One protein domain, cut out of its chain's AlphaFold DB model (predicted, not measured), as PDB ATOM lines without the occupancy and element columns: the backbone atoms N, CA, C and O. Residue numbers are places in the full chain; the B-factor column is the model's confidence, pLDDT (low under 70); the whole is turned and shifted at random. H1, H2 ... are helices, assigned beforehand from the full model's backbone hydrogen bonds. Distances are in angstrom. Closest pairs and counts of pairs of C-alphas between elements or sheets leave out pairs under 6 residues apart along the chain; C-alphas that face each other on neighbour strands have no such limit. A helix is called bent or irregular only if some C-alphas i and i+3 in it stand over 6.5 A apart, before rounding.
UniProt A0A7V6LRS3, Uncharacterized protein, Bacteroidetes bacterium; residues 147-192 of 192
ATOM      1  N   ASN A 147      46.730  38.740 -12.367       92.50
ATOM      2  CA  ASN A 147      47.108  37.529 -11.649       92.50
ATOM      3  C   ASN A 147      46.545  36.292 -12.360       92.50
ATOM      4  O   ASN A 147      45.581  36.372 -13.129       92.50
ATOM      5  N   VAL A 148      47.132  35.127 -12.079       91.50
ATOM      6  CA  VAL A 148      46.565  33.853 -12.528       91.50
ATOM      7  C   VAL A 148      45.203  33.641 -11.870       91.50
ATOM      8  O   VAL A 148      45.052  33.787 -10.658       91.50
ATOM      9  N   VAL A 149      44.208  33.262 -12.674       90.31
ATOM     10  CA  VAL A 149      42.887  32.887 -12.165       90.31
ATOM     11  C   VAL A 149      43.003  31.548 -11.444       90.31
ATOM     12  O   VAL A 149      43.387  30.541 -12.038       90.31
ATOM     13  N   SER A 150      42.664  31.540 -10.160       91.94
ATOM     14  CA  SER A 150      42.756  30.357  -9.313       91.94
ATOM     15  C   SER A 150      41.639  30.360  -8.274       91.94
ATOM     16  O   SER A 150      41.320  31.404  -7.703       91.94
ATOM     17  N   SER A 151      41.028  29.201  -8.025       93.25
ATOM     18  CA  SER A 151      40.096  29.028  -6.910       93.25
ATOM     19  C   SER A 151      40.833  29.127  -5.572       93.25
ATOM     20  O   SER A 151      41.964  28.657  -5.442       93.25
ATOM     21  N   SER A 152      40.184  29.701  -4.553       92.25
ATOM     22  CA  SER A 152      40.729  29.677  -3.190       92.25
ATOM     23  C   SER A 152      40.787  28.246  -2.650       92.25
ATOM     24  O   SER A 152      39.977  27.405  -3.044       92.25
ATOM     25  N   LEU A 153      41.705  27.981  -1.716       92.69
ATOM     26  CA  LEU A 153      41.801  26.671  -1.059       92.69
ATOM     27  C   LEU A 153      40.479  26.277  -0.400       92.69
ATOM     28  O   LEU A 153      39.989  25.189  -0.672       92.69
ATOM     29  N   ASP A 154      39.841  27.198   0.322       96.25
ATOM     30  CA  ASP A 154      38.530  26.976   0.940       96.25
ATOM     31  C   ASP A 154      37.466  26.547  -0.082       96.25
ATOM     32  O   ASP A 154      36.634  25.683   0.191       96.25
ATOM     33  N   THR A 155      37.487  27.137  -1.284       96.31
ATOM     34  CA  THR A 155      36.558  26.763  -2.362       96.31
ATOM     35  C   THR A 155      36.861  25.361  -2.868       96.31
ATOM     36  O   THR A 155      35.938  24.570  -3.046       96.31
ATOM     37  N   ILE A 156      38.141  25.052  -3.089       96.56
ATOM     38  CA  ILE A 156      38.578  23.736  -3.559       96.56
ATOM     39  C   ILE A 156      38.173  22.664  -2.542       96.56
ATOM     40  O   ILE A 156      37.491  21.714  -2.903       96.56
ATOM     41  N   GLU A 157      38.509  22.851  -1.268       97.00
ATOM     42  CA  GLU A 157      38.201  21.901  -0.194       97.00
ATOM     43  C   GLU A 157      36.696  21.707  -0.007       97.00
ATOM     44  O   GLU A 157      36.223  20.582   0.162       97.00
ATOM     45  N   ARG A 158      35.913  22.787  -0.107       97.94
ATOM     46  CA  ARG A 158      34.452  22.703  -0.072       97.94
ATOM     47  C   ARG A 158      33.900  21.879  -1.235       97.94
ATOM     48  O   ARG A 158      32.987  21.088  -1.017       97.94
ATOM     49  N   VAL A 159      34.404  22.085  -2.454       97.06
ATOM     50  CA  VAL A 159      33.963  21.339  -3.644       97.06
ATOM     51  C   VAL A 159      34.354  19.867  -3.532       97.06
ATOM     52  O   VAL A 159      33.504  19.006  -3.753       97.06
ATOM     53  N   ASP A 160      35.588  19.580  -3.115       97.38
ATOM     54  CA  ASP A 160      36.083  18.219  -2.888       97.38
ATOM     55  C   ASP A 160      35.185  17.476  -1.877       97.38
ATOM     56  O   ASP A 160      34.791  16.332  -2.112       97.38
ATOM     57  N   ALA A 161      34.779  18.149  -0.791       97.81
ATOM     58  CA  ALA A 161      33.922  17.575   0.248       97.81
ATOM     59  C   ALA A 161      32.500  17.235  -0.233       97.81
ATOM     60  O   ALA A 161      31.915  16.254   0.229       97.81
ATOM     61  N   ILE A 162      31.927  18.021  -1.154       97.62
ATOM     62  CA  ILE A 162      30.568  17.775  -1.670       97.62
ATOM     63  C   ILE A 162      30.547  16.895  -2.926       97.62
ATOM     64  O   ILE A 162      29.477  16.412  -3.295       97.62
ATOM     65  N   TRP A 163      31.694  16.658  -3.574       98.00
ATOM     66  CA  TRP A 163      31.785  16.010  -4.886       98.00
ATOM     67  C   TRP A 163      31.052  14.668  -4.964       98.00
ATOM     68  O   TRP A 163      30.282  14.426  -5.894       98.00
ATOM     69  N   GLY A 164      31.247  13.808  -3.959       97.06
ATOM     70  CA  GLY A 164      30.604  12.493  -3.904       97.06
ATOM     71  C   GLY A 164      29.073  12.564  -3.893       97.06
ATOM     72  O   GLY A 164      28.417  11.695  -4.461       97.06
ATOM     73  N   GLY A 165      28.502  13.626  -3.314       97.12
ATOM     74  CA  GLY A 165      27.057  13.862  -3.281       97.12
ATOM     75  C   GLY A 165      26.477  14.411  -4.587       97.12
ATOM     76  O   GLY A 165      25.265  14.358  -4.772       97.12
ATOM     77  N   LEU A 166      27.313  14.914  -5.503       96.75
ATOM     78  CA  LEU A 166      26.864  15.489  -6.778       96.75
ATOM     79  C   LEU A 166      26.596  14.432  -7.861       96.75
ATOM     80  O   LEU A 166      25.983  14.747  -8.877       96.75
ATOM     81  N   GLY A 167      27.073  13.195  -7.684       96.06
ATOM     82  CA  GLY A 167      26.875  12.123  -8.665       96.06
ATOM     83  C   GLY A 167      27.622  12.324  -9.994       96.06
ATOM     84  O   GLY A 167      27.234  11.745 -11.002       96.06
ATOM     85  N   LEU A 168      28.701  13.118 -10.009       96.00
ATOM     86  CA  LEU A 168      29.478  13.470 -11.215       96.00
ATOM     87  C   LEU A 168      30.587  12.459 -11.570       96.00
ATOM     88  O   LEU A 168      31.402  12.703 -12.458       96.00
ATOM     89  N   GLY A 169      30.637  11.317 -10.880       96.25
ATOM     90  CA  GLY A 169      31.687  10.311 -11.036       96.25
ATOM     91  C   GLY A 169      32.908  10.569 -10.148       96.25
ATOM     92  O   GLY A 169      32.796  11.145  -9.066       96.25
ATOM     93  N   LYS A 170      34.085  10.090 -10.577       97.25
ATOM     94  CA  LYS A 170      35.336  10.219  -9.806       97.25
ATOM     95  C   LYS A 170      35.713  11.691  -9.616       97.25
ATOM     96  O   LYS A 170      35.529  12.487 -10.531       97.25
ATOM     97  N   LEU A 171      36.260  12.020  -8.443       96.69
ATOM     98  CA  LEU A 171      36.784  13.355  -8.157       96.69
ATOM     99  C   LEU A 171      37.867  13.724  -9.171       96.69
ATOM    100  O   LEU A 171      38.810  12.960  -9.386       96.69
ATOM    101  N   ILE A 172      37.708  14.896  -9.777       94.94
ATOM    102  CA  ILE A 172      38.718  15.524 -10.621       94.94
ATOM    103  C   ILE A 172      39.437  16.547  -9.749       94.94
ATOM    104  O   ILE A 172      38.803  17.459  -9.221       94.94
ATOM    105  N   GLU A 173      40.748  16.390  -9.588       92.62
ATOM    106  CA  GLU A 173      41.543  17.321  -8.792       92.62
ATOM    107  C   GLU A 173      41.503  18.733  -9.393       92.62
ATOM    108  O   GLU A 173      41.633  18.917 -10.608       92.62
ATOM    109  N   SER A 174      41.332  19.744  -8.537       92.50
ATOM    110  CA  SER A 174      41.307  21.132  -8.988       92.50
ATOM    111  C   SER A 174      42.667  21.561  -9.562       92.50
ATOM    112  O   SER A 174      43.666  21.552  -8.835       92.50
ATOM    113  N   PRO A 175      42.726  22.053 -10.817       87.38
ATOM    114  CA  PRO A 175      43.972  22.530 -11.420       87.38
ATOM    115  C   PRO A 175      44.540  23.761 -10.699       87.38
ATOM    116  O   PRO A 175      45.743  24.010 -10.751       87.38
ATOM    117  N   SER A 176      43.700  24.505  -9.968       90.88
ATOM    118  CA  SER A 176      44.099  25.659  -9.154       90.88
ATOM    119  C   SER A 176      45.124  25.321  -8.067       90.88
ATOM    120  O   SER A 176      45.880  26.202  -7.653       90.88
ATOM    121  N   ARG A 177      45.223  24.048  -7.652       88.69
ATOM    122  CA  ARG A 177      46.274  23.585  -6.731       88.69
ATOM    123  C   ARG A 177      47.678  23.809  -7.308       88.69
ATOM    124  O   ARG A 177      48.566  24.231  -6.571       88.69
ATOM    125  N   ASN A 178      47.849  23.657  -8.624       84.81
ATOM    126  CA  ASN A 178      49.126  23.876  -9.316       84.81
ATOM    127  C   ASN A 178      49.450  25.363  -9.524       84.81
ATOM    128  O   ASN A 178      50.607  25.738  -9.687       84.81
ATOM    129  N   TYR A 179      48.440  26.236  -9.513       87.38
ATOM    130  CA  TYR A 179      48.613  27.662  -9.813       87.38
ATOM    131  C   TYR A 179      48.947  28.508  -8.590       87.38
ATOM    132  O   TYR A 179      49.345  29.658  -8.743       87.38
ATOM    133  N   LYS A 180      48.803  27.963  -7.377       85.62
ATOM    134  CA  LYS A 180      48.981  28.710  -6.124       85.62
ATOM    135  C   LYS A 180      50.331  29.432  -6.054       85.62
ATOM    136  O   LYS A 180      50.385  30.578  -5.623       85.62
ATOM    137  N   ASN A 181      51.395  28.791  -6.533       86.12
ATOM    138  CA  ASN A 181      52.749  29.350  -6.504       86.12
ATOM    139  C   ASN A 181      53.006  30.408  -7.597       86.12
ATOM    140  O   ASN A 181      54.046  31.072  -7.581       86.12
ATOM    141  N   LEU A 182      52.063  30.581  -8.530       88.25
ATOM    142  CA  LEU A 182      52.087  31.610  -9.573       88.25
ATOM    143  C   LEU A 182      51.328  32.884  -9.187       88.25
ATOM    144  O   LEU A 182      51.343  33.848  -9.951       88.25
ATOM    145  N   ILE A 183      50.630  32.892  -8.051       89.56
ATOM    146  CA  ILE A 183      49.865  34.055  -7.599       89.56
ATOM    147  C   ILE A 183      50.829  35.046  -6.943       89.56
ATOM    148  O   ILE A 183      51.508  34.718  -5.971       89.56
ATOM    149  N   PHE A 184      50.862  36.268  -7.464       89.12
ATOM    150  CA  PHE A 184      51.607  37.381  -6.880       89.12
ATOM    151  C   PHE A 184      50.712  38.186  -5.923       89.12
ATOM    152  O   PHE A 184      49.481  38.103  -6.028       89.12
ATOM    153  N   PRO A 185      51.295  38.993  -5.010       90.62
ATOM    154  CA  PRO A 185      50.527  39.919  -4.184       90.62
ATOM    155  C   PRO A 185      49.538  40.745  -5.015       90.62
ATOM    156  O   PRO A 185      49.857  41.183  -6.119       90.62
ATOM    157  N   GLY A 186      48.329  40.936  -4.488       90.19
ATOM    158  CA  GLY A 186      47.224  41.585  -5.191       90.19
ATOM    159  C   GLY A 186      45.965  40.717  -5.235       90.19
ATOM    160  O   GLY A 186      45.859  39.705  -4.544       90.19
ATOM    161  N   LYS A 187      44.981  41.148  -6.032       87.94
ATOM    162  CA  LYS A 187      43.748  40.391  -6.317       87.94
ATOM    163  C   LYS A 187      43.727  40.050  -7.802       87.94
ATOM    164  O   LYS A 187      44.531  39.241  -8.243       87.94
ATOM    165  N   ASP A 188      42.893  40.740  -8.572       89.81
ATOM    166  CA  ASP A 188      42.734  40.540 -10.015       89.81
ATOM    167  C   ASP A 188      44.007  40.897 -10.797       89.81
ATOM    168  O   ASP A 188      44.301  40.314 -11.840       89.81
ATOM    169  N   PHE A 189      44.781  41.852 -10.278       92.62
ATOM    170  CA  PHE A 189      46.037  42.317 -10.853       92.62
ATOM    171  C   PHE A 189      47.167  42.192  -9.841       92.62
ATOM    172  O   PHE A 189      46.942  42.338  -8.636       92.62
ATOM    173  N   ILE A 190      48.370  41.969 -10.368       91.38
ATOM    174  CA  ILE A 190      49.610  41.985  -9.599       91.38
ATOM    175  C   ILE A 190      49.826  43.388  -9.028       91.38
ATOM    176  O   ILE A 190      49.688  44.388  -9.738       91.38
ATOM    177  N   GLN A 191      50.163  43.445  -7.745       87.44
ATOM    178  CA  GLN A 191      50.618  44.640  -7.057       87.44
ATOM    179  C   GLN A 191      52.149  44.662  -7.087       87.44
ATOM    180  O   GLN A 191      52.791  43.790  -6.500       87.44
ATOM    181  N   VAL A 192      52.688  45.635  -7.822       79.75
ATOM    182  CA  VAL A 192      54.124  45.894  -8.006       79.75
ATOM    183  C   VAL A 192      54.567  46.994  -7.056       79.75
ATOM    184  O   VAL A 192      53.769  47.945  -6.875       79.75
TER     185      VAL A 192
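What this domain is: This is residues 147 to 192 of the 192 residues of an uncharacterized protein of Bacteroidetes bacterium (UniProt A0A7V6LRS3). The printed part is a long, narrow loop: a first stretch, residues 147 to 152, leads into H1, which runs out to one end; the chain then folds back and runs on into the short H2, offset along the rod from H1, and a coiled tail, residues 183 to 192, makes the other end. Residues 164 to 170 stick out at the H1 end. The 46 printed residues hold two named helices, H1 then H2, and no named strand; the class is all helix, though only 21 residues are in named elements. The whole is loose, with a radius of gyration of the C-alphas of 13.1 A, and spans 43 by 14 by 12 A.

Where its parts are: H1, residues 153 to 166, starts at C-alpha 153 (41.801, 26.671, -1.059) and measures 19.5 A. H2, residues 176 to 182, ends at C-alpha 182 (52.087, 31.610, -9.573). Both are irregular: C-alphas 161 and 164 are 7.4 A apart, C-alphas 178 and 181 7.1 A.

How they stand to each other: H1 and H2 are close but not clearly touching; their closest C-alphas, of Leu 153 and Arg 177, are 7.9 A apart. They run opposite ways at a shallow tilt of 11 degrees. Of the O i to N i+4 pairs, 8 of 10 in H1 and 1 of 3 in H2 are within hydrogen-bond range; in H2, 2 of 4 O i to N i+3 pairs are.

The domain as a whole: The C-alphas farthest apart, of Gly 167 and Val 192, are 43.4 A apart. The link from H1 to H2 is short, the printed part has no cut, and no printed residue is under pLDDT 70.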